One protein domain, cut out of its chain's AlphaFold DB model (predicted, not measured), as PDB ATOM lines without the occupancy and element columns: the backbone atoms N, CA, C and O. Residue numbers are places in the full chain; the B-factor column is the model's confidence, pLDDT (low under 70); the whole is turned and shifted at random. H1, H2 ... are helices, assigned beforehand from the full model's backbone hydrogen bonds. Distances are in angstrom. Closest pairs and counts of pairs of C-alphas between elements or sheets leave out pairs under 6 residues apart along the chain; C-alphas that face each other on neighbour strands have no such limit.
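Overview. This is residues 14 to 74 of the 77 residues of an uncharacterized protein of Leifsonia shinshuensis (UniProt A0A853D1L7). The longest helix, H3, packs side by side with H1, running the same way, while H2 runs back slantwise across both; their centres make a triangle. The 61 printed residues hold three named helices, H1, H2, H3 in chain order, and no named strand: all helix. The whole is compact, radius of gyration of the C-alphas 11.1 A, yet elongated, spanning 35 by 20 by 15 A.

Arrangement. Start at H3, residues 57 to 73. It touches H1, residues 14 to 28, at a shallow tilt of 24 degrees; the closest C-alphas, Ile 18 and Pro 58, are 5.2 A apart. H2, residues 34 to 46, touches H3 at a steep tilt of 49 degrees, opposite ways; closest are C-alphas 44 and 61, 5.7 A. H1 and H2 form a helical hairpin, tilted 41 degrees; C-alphas 26 and 34 are closest, 6.0 A. Packing is mostly crossed, only just: 1 of 3 pairs is shallow. In H1, H2 and H3 every O i to N i+4 pair is within hydrogen-bond range.

Along the chain. Find C-alpha 57 at (-7.936, -20.416, -3.067); H3 runs 24.1 A to C-alpha 73. H1 begins at (-14.349, -21.840, -6.904) and spans 20.8 A; H2 spans 18.6 A.

Size, cuts and confidence. The farthest C-alphas, Gln 31 and Pro 52, are 35.0 A apart. The printed part has no cut; link H1 to H2 is tight, H2 to H3 short. No printed residue is under pLDDT 70.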
ATOM      1  N   GLU A  14     -15.808 -21.793  -6.867       94.75
ATOM      2  CA  GLU A  14     -14.349 -21.840  -6.904       94.75
ATOM      3  C   GLU A  14     -13.819 -22.027  -8.330       94.75
ATOM      4  O   GLU A  14     -12.946 -21.269  -8.745       94.75
ATOM      5  N   GLU A  15     -14.359 -22.982  -9.092       95.19
ATOM      6  CA  GLU A  15     -13.976 -23.218 -10.493       95.19
ATOM      7  C   GLU A  15     -14.260 -21.983 -11.357       95.19
ATOM      8  O   GLU A  15     -13.387 -21.529 -12.094       95.19
ATOM      9  N   VAL A  16     -15.427 -21.354 -11.184       96.88
ATOM     10  CA  VAL A  16     -15.772 -20.105 -11.885       96.88
ATOM     11  C   VAL A  16     -14.813 -18.967 -11.508       96.88
ATOM     12  O   VAL A  16     -14.383 -18.185 -12.359       96.88
ATOM     13  N   ALA A  17     -14.451 -18.848 -10.229       97.44
ATOM     14  CA  ALA A  17     -13.502 -17.834  -9.777       97.44
ATOM     15  C   ALA A  17     -12.077 -18.082 -10.302       97.44
ATOM     16  O   ALA A  17     -11.364 -17.113 -10.590       97.44
ATOM     17  N   ILE A  18     -11.678 -19.348 -10.448       97.88
ATOM     18  CA  ILE A  18     -10.416 -19.767 -11.066       97.88
ATOM     19  C   ILE A  18     -10.405 -19.414 -12.559       97.88
ATOM     20  O   ILE A  18      -9.432 -18.816 -13.022       97.88
ATOM     21  N   ASP A  19     -11.486 -19.672 -13.296       97.94
ATOM     22  CA  ASP A  19     -11.596 -19.298 -14.713       97.94
ATOM     23  C   ASP A  19     -11.454 -17.782 -14.908       97.94
ATOM     24  O   ASP A  19     -10.664 -17.313 -15.731       97.94
ATOM     25  N   HIS A  20     -12.123 -16.986 -14.068       98.38
ATOM     26  CA  HIS A  20     -11.948 -15.534 -14.090       98.38
ATOM     27  C   HIS A  20     -10.517 -15.099 -13.727       98.38
ATOM     28  O   HIS A  20     -10.056 -14.056 -14.196       98.38
ATOM     29  N   ALA A  21      -9.810 -15.844 -12.870       98.19
ATOM     30  CA  ALA A  21      -8.405 -15.569 -12.576       98.19
ATOM     31  C   ALA A  21      -7.515 -15.832 -13.799       98.19
ATOM     32  O   ALA A  21      -6.636 -15.017 -14.088       98.19
ATOM     33  N   VAL A  22      -7.772 -16.904 -14.559       98.62
ATOM     34  CA  VAL A  22      -7.094 -17.172 -15.840       98.62
ATOM     35  C   VAL A  22      -7.289 -16.008 -16.809       98.62
ATOM     36  O   VAL A  22      -6.311 -15.551 -17.400       98.62
ATOM     37  N   ASP A  23      -8.514 -15.492 -16.946       98.62
ATOM     38  CA  ASP A  23      -8.797 -14.340 -17.813       98.62
ATOM     39  C   ASP A  23      -7.984 -13.106 -17.411       98.62
ATOM     40  O   ASP A  23      -7.264 -12.541 -18.239       98.62
ATOM     41  N   ARG A  24      -8.009 -12.734 -16.125       98.50
ATOM     42  CA  ARG A  24      -7.239 -11.587 -15.611       98.50
ATOM     43  C   ARG A  24      -5.734 -11.754 -15.819       98.50
ATOM     44  O   ARG A  24      -5.040 -10.791 -16.153       98.50
ATOM     45  N   LEU A  25      -5.208 -12.963 -15.623       98.56
ATOM     46  CA  LEU A  25      -3.795 -13.266 -15.852       98.56
ATOM     47  C   LEU A  25      -3.437 -13.164 -17.340       98.56
ATOM     48  O   LEU A  25      -2.415 -12.564 -17.671       98.56
ATOM     49  N   ALA A  26      -4.282 -13.683 -18.232       98.44
ATOM     50  CA  ALA A  26      -4.075 -13.609 -19.677       98.44
ATOM     51  C   ALA A  26      -4.106 -12.164 -20.194       98.44
ATOM     52  O   ALA A  26      -3.260 -11.779 -21.000       98.44
ATOM     53  N   GLU A  27      -5.015 -11.332 -19.681       98.31
ATOM     54  CA  GLU A  27      -5.032  -9.892 -19.966       98.31
ATOM     55  C   GLU A  27      -3.763  -9.190 -19.461       98.31
ATOM     56  O   GLU A  27      -3.237  -8.284 -20.113       98.31
ATOM     57  N   ARG A  28      -3.245  -9.604 -18.298       97.75
ATOM     58  CA  ARG A  28      -2.072  -8.983 -17.665       97.75
ATOM     59  C   ARG A  28      -0.740  -9.377 -18.304       97.75
ATOM     60  O   ARG A  28       0.211  -8.587 -18.224       97.75
ATOM     61  N   PHE A  29      -0.667 -10.573 -18.881       97.75
ATOM     62  CA  PHE A  29       0.517 -11.162 -19.509       97.75
ATOM     63  C   PHE A  29       0.213 -11.599 -20.955       97.75
ATOM     64  O   PHE A  29       0.323 -12.784 -21.270       97.75
ATOM     65  N   PRO A  30      -0.131 -10.665 -21.862       97.25
ATOM     66  CA  PRO A  30      -0.581 -10.996 -23.221       97.25
ATOM     67  C   PRO A  30       0.477 -11.701 -24.088       97.25
ATOM     68  O   PRO A  30       0.151 -12.283 -25.118       97.25
ATOM     69  N   GLN A  31       1.751 -11.644 -23.698       95.94
ATOM     70  CA  GLN A  31       2.863 -12.342 -24.344       95.94
ATOM     71  C   GLN A  31       3.006 -13.814 -23.920       95.94
ATOM     72  O   GLN A  31       3.786 -14.543 -24.530       95.94
ATOM     73  N   VAL A  32       2.301 -14.245 -22.871       97.69
ATOM     74  CA  VAL A  32       2.325 -15.628 -22.383       97.69
ATOM     75  C   VAL A  32       1.143 -16.379 -23.003       97.69
ATOM     76  O   VAL A  32       0.012 -15.898 -22.915       97.69
ATOM     77  N   PRO A  33       1.353 -17.554 -23.625       97.81
ATOM     78  CA  PRO A  33       0.254 -18.355 -24.156       97.81
ATOM     79  C   PRO A  33      -0.775 -18.696 -23.072       97.81
ATOM     80  O   PRO A  33      -0.405 -19.128 -21.980       97.81
ATOM     81  N   ARG A  34      -2.069 -18.556 -23.384       97.75
ATOM     82  CA  ARG A  34      -3.158 -18.827 -22.429       97.75
ATOM     83  C   ARG A  34      -3.086 -20.240 -21.842       97.75
ATOM     84  O   ARG A  34      -3.267 -20.386 -20.640       97.75
ATOM     85  N   ASP A  35      -2.745 -21.241 -22.650       98.06
ATOM     86  CA  ASP A  35      -2.614 -22.634 -22.194       98.06
ATOM     87  C   ASP A  35      -1.564 -22.779 -21.084       98.06
ATOM     88  O   ASP A  35      -1.795 -23.465 -20.094       98.06
ATOM     89  N   ARG A  36      -0.449 -22.036 -21.166       97.81
ATOM     90  CA  ARG A  36       0.574 -22.016 -20.109       97.81
ATOM     91  C   ARG A  36       0.038 -21.412 -18.809       97.81
ATOM     92  O   ARG A  36       0.403 -21.870 -17.729       97.81
ATOM     93  N   ILE A  37      -0.810 -20.388 -18.902       98.38
ATOM     94  CA  ILE A  37      -1.457 -19.770 -17.737       98.38
ATOM     95  C   ILE A  37      -2.428 -20.763 -17.090       98.38
ATOM     96  O   ILE A  37      -2.404 -20.913 -15.872       98.38
ATOM     97  N   VAL A  38      -3.229 -21.469 -17.894       98.50
ATOM     98  CA  VAL A  38      -4.138 -22.528 -17.422       98.50
ATOM     99  C   VAL A  38      -3.358 -23.634 -16.713       98.50
ATOM    100  O   VAL A  38      -3.714 -24.006 -15.597       98.50
ATOM    101  N   ASP A  39      -2.261 -24.106 -17.308       98.31
ATOM    102  CA  ASP A  39      -1.410 -25.137 -16.709       98.31
ATOM    103  C   ASP A  39      -0.851 -24.700 -15.349       98.31
ATOM    104  O   ASP A  39      -0.883 -25.468 -14.389       98.31
ATOM    105  N   LEU A  40      -0.362 -23.462 -15.244       98.25
ATOM    106  CA  LEU A  40       0.158 -22.912 -13.991       98.25
ATOM    107  C   LEU A  40      -0.927 -22.779 -12.924       98.25
ATOM    108  O   LEU A  40      -0.716 -23.158 -11.774       98.25
ATOM    109  N   VAL A  41      -2.093 -22.261 -13.303       98.38
ATOM    110  CA  VAL A  41      -3.251 -22.140 -12.415       98.38
ATOM    111  C   VAL A  41      -3.670 -23.512 -11.886       98.38
ATOM    112  O   VAL A  41      -3.834 -23.671 -10.679       98.38
ATOM    113  N   HIS A  42      -3.759 -24.518 -12.758       97.88
ATOM    114  CA  HIS A  42      -4.092 -25.885 -12.367       97.88
ATOM    115  C   HIS A  42      -3.026 -26.493 -11.442       97.88
ATOM    116  O   HIS A  42      -3.367 -27.092 -10.424       97.88
ATOM    117  N   GLN A  43      -1.737 -26.287 -11.728       97.69
ATOM    118  CA  GLN A  43      -0.650 -26.732 -10.849       97.69
ATOM    119  C   GLN A  43      -0.769 -26.131  -9.444       97.69
ATOM    120  O   GLN A  43      -0.679 -26.862  -8.461       97.69
ATOM    121  N   ARG A  44      -1.040 -24.824  -9.336       97.56
ATOM    122  CA  ARG A  44      -1.252 -24.161  -8.037       97.56
ATOM    123  C   ARG A  44      -2.537 -24.602  -7.351       97.56
ATOM    124  O   ARG A  44      -2.576 -24.659  -6.129       97.56
ATOM    125  N   HIS A  45      -3.583 -24.936  -8.101       97.12
ATOM    126  CA  HIS A  45      -4.829 -25.450  -7.531       97.12
ATOM    127  C   HIS A  45      -4.634 -26.792  -6.824       97.12
ATOM    128  O   HIS A  45      -5.138 -26.980  -5.714       97.12
ATOM    129  N   ILE A  46      -3.835 -27.685  -7.417       96.38
ATOM    130  CA  ILE A  46      -3.512 -28.998  -6.843       96.38
ATOM    131  C   ILE A  46      -2.888 -28.854  -5.447       96.38
ATOM    132  O   ILE A  46      -3.261 -29.612  -4.544       96.38
ATOM    133  N   ASP A  47      -2.028 -27.851  -5.237       95.56
ATOM    134  CA  ASP A  47      -1.382 -27.567  -3.946       95.56
ATOM    135  C   ASP A  47      -2.401 -27.317  -2.807       95.56
ATOM    136  O   ASP A  47      -2.094 -27.536  -1.632       95.56
ATOM    137  N   TYR A  48      -3.643 -26.932  -3.135       95.19
ATOM    138  CA  TYR A  48      -4.727 -26.652  -2.183       95.19
ATOM    139  C   TYR A  48      -5.799 -27.755  -2.083       95.19
ATOM    140  O   TYR A  48      -6.816 -27.571  -1.408       95.19
ATOM    141  N   THR A  49      -5.599 -28.929  -2.693       91.19
ATOM    142  CA  THR A  49      -6.598 -30.024  -2.712       91.19
ATOM    143  C   THR A  49      -7.095 -30.433  -1.312       91.19
ATOM    144  O   THR A  49      -8.260 -30.780  -1.145       91.19
ATOM    145  N   GLY A  50      -6.246 -30.342  -0.282       92.00
ATOM    146  CA  GLY A  50      -6.592 -30.680   1.108       92.00
ATOM    147  C   GLY A  50      -6.940 -29.492   2.013       92.00
ATOM    148  O   GLY A  50      -7.089 -29.677   3.222       92.00
ATOM    149  N   ALA A  51      -7.012 -28.270   1.479       93.62
ATOM    150  CA  ALA A  51      -7.211 -27.074   2.289       93.62
ATOM    151  C   ALA A  51      -8.651 -27.007   2.849       93.62
ATOM    152  O   ALA A  51      -9.609 -27.120   2.081       93.62
ATOM    153  N   PRO A  52      -8.831 -26.787   4.170       93.12
ATOM    154  CA  PRO A  52     -10.156 -26.750   4.795       93.12
ATOM    155  C   PRO A  52     -10.931 -25.456   4.507       93.12
ATOM    156  O   PRO A  52     -12.149 -25.429   4.660       93.12
ATOM    157  N   VAL A  53     -10.239 -24.382   4.113       94.31
ATOM    158  CA  VAL A  53     -10.835 -23.088   3.755       94.31
ATOM    159  C   VAL A  53     -10.565 -22.839   2.278       94.31
ATOM    160  O   VAL A  53      -9.404 -22.733   1.884       94.31
ATOM    161  N   ARG A  54     -11.635 -22.762   1.477       95.31
ATOM    162  CA  ARG A  54     -11.542 -22.743   0.009       95.31
ATOM    163  C   ARG A  54     -11.841 -21.388  -0.631       95.31
ATOM    164  O   ARG A  54     -11.299 -21.099  -1.690       95.31
ATOM    165  N   ASP A  55     -12.567 -20.513   0.062       95.56
ATOM    166  CA  ASP A  55     -12.993 -19.195  -0.443       95.56
ATOM    167  C   ASP A  55     -11.836 -18.294  -0.919       95.56
ATOM    168  O   ASP A  55     -12.024 -17.419  -1.762       95.56
ATOM    169  N   PHE A  56     -10.624 -18.505  -0.395       96.25
ATOM    170  CA  PHE A  56      -9.437 -17.719  -0.744       96.25
ATOM    171  C   PHE A  56      -8.532 -18.384  -1.786       96.25
ATOM    172  O   PHE A  56      -7.616 -17.730  -2.284       96.25
ATOM    173  N   ILE A  57      -8.774 -19.653  -2.130       96.81
ATOM    174  CA  ILE A  57      -7.936 -20.416  -3.067       96.81
ATOM    175  C   ILE A  57      -7.782 -19.689  -4.415       96.81
ATOM    176  O   ILE A  57      -6.637 -19.516  -4.835       96.81
ATOM    177  N   PRO A  58      -8.849 -19.168  -5.062       97.31
ATOM    178  CA  PRO A  58      -8.703 -18.481  -6.348       97.31
ATOM    179  C   PRO A  58      -7.760 -17.270  -6.286       97.31
ATOM    180  O   PRO A  58      -6.948 -17.055  -7.185       97.31
ATOM    181  N   VAL A  59      -7.820 -16.501  -5.194       97.69
ATOM    182  CA  VAL A  59      -6.981 -15.307  -4.990       97.69
ATOM    183  C   VAL A  59      -5.521 -15.691  -4.745       97.69
ATOM    184  O   VAL A  59      -4.617 -15.034  -5.263       97.69
ATOM    185  N   LEU A  60      -5.281 -16.750  -3.964       98.06
ATOM    186  CA  LEU A  60      -3.933 -17.252  -3.695       98.06
ATOM    187  C   LEU A  60      -3.278 -17.792  -4.970       98.06
ATOM    188  O   LEU A  60      -2.143 -17.430  -5.273       98.06
ATOM    189  N   ILE A  61      -4.019 -18.573  -5.759       98.25
ATOM    190  CA  ILE A  61      -3.563 -19.073  -7.059       98.25
ATOM    191  C   ILE A  61      -3.191 -17.911  -7.981       98.25
ATOM    192  O   ILE A  61      -2.085 -17.885  -8.520       98.25
ATOM    193  N   GLU A  62      -4.081 -16.927  -8.145       98.50
ATOM    194  CA  GLU A  62      -3.815 -15.771  -9.004       98.50
ATOM    195  C   GLU A  62      -2.552 -15.021  -8.565       98.50
ATOM    196  O   GLU A  62      -1.728 -14.634  -9.399       98.50
ATOM    197  N   HIS A  63      -2.372 -14.838  -7.255       98.44
ATOM    198  CA  HIS A  63      -1.189 -14.196  -6.693       98.44
ATOM    199  C   HIS A  63       0.101 -14.953  -7.037       98.44
ATOM    200  O   HIS A  63       1.067 -14.337  -7.500       98.44
ATOM    201  N   ASP A  64       0.121 -16.268  -6.832       98.12
ATOM    202  CA  ASP A  64       1.307 -17.095  -7.048       98.12
ATOM    203  C   ASP A  64       1.669 -17.197  -8.532       98.12
ATOM    204  O   ASP A  64       2.825 -16.968  -8.898       98.12
ATOM    205  N   VAL A  65       0.681 -17.427  -9.404       98.31
ATOM    206  CA  VAL A  65       0.901 -17.475 -10.857       98.31
ATOM    207  C   VAL A  65       1.394 -16.127 -11.376       98.31
ATOM    208  O   VAL A  65       2.354 -16.066 -12.141       98.31
ATOM    209  N   LYS A  66       0.809 -15.015 -10.914       98.06
ATOM    210  CA  LYS A  66       1.271 -13.674 -11.288       98.06
ATOM    211  C   LYS A  66       2.734 -13.442 -10.913       98.06
ATOM    212  O   LYS A  66       3.458 -12.809 -11.682       98.06
ATOM    213  N   ARG A  67       3.167 -13.899  -9.734       97.69
ATOM    214  CA  ARG A  67       4.566 -13.774  -9.294       97.69
ATOM    215  C   ARG A  67       5.508 -14.587 -10.174       97.69
ATOM    216  O   ARG A  67       6.566 -14.078 -10.532       97.69
ATOM    217  N   GLU A  68       5.116 -15.806 -10.531       96.62
ATOM    218  CA  GLU A  68       5.894 -16.683 -11.407       96.62
ATOM    219  C   GLU A  68       6.036 -16.092 -12.816       96.62
ATOM    220  O   GLU A  68       7.152 -15.862 -13.275       96.62
ATOM    221  N   LEU A  69       4.925 -15.701 -13.446       96.50
ATOM    222  CA  LEU A  69       4.935 -15.083 -14.775       96.50
ATOM    223  C   LEU A  69       5.720 -13.767 -14.809       96.50
ATOM    224  O   LEU A  69       6.417 -13.477 -15.778       96.50
ATOM    225  N   ALA A  70       5.647 -12.956 -13.750       95.31
ATOM    226  CA  ALA A  70       6.431 -11.727 -13.664       95.31
ATOM    227  C   ALA A  70       7.946 -11.995 -13.635       95.31
ATOM    228  O   ALA A  70       8.707 -11.210 -14.211       95.31
ATOM    229  N   ALA A  71       8.374 -13.085 -12.991       94.00
ATOM    230  CA  ALA A  71       9.769 -13.515 -12.963       94.00
ATOM    231  C   ALA A  71      10.227 -14.124 -14.300       94.00
ATOM    232  O   ALA A  71      11.377 -13.939 -14.675       94.00
ATOM    233  N   GLU A  72       9.340 -14.800 -15.039       90.12
ATOM    234  CA  GLU A  72       9.630 -15.309 -16.390       90.12
ATOM    235  C   GLU A  72       9.756 -14.169 -17.422       90.12
ATOM    236  O   GLU A  72      10.627 -14.190 -18.291       90.12
ATOM    237  N   VAL A  73       8.884 -13.160 -17.329       87.06
ATOM    238  CA  VAL A  73       8.803 -12.046 -18.290       87.06
ATOM    239  C   VAL A  73       9.875 -10.986 -18.061       87.06
ATOM    240  O   VAL A  73      10.264 -10.306 -19.009       87.06
ATOM    241  N   THR A  74      10.326 -10.804 -16.820       76.62
ATOM    242  CA  THR A  74      11.418  -9.882 -16.500       76.62
ATOM    243  C   THR A  74      12.724 -10.665 -16.564       76.62
ATOM    244  O   THR A  74      13.005 -11.413 -15.628       76.62
TER     245      THR A  74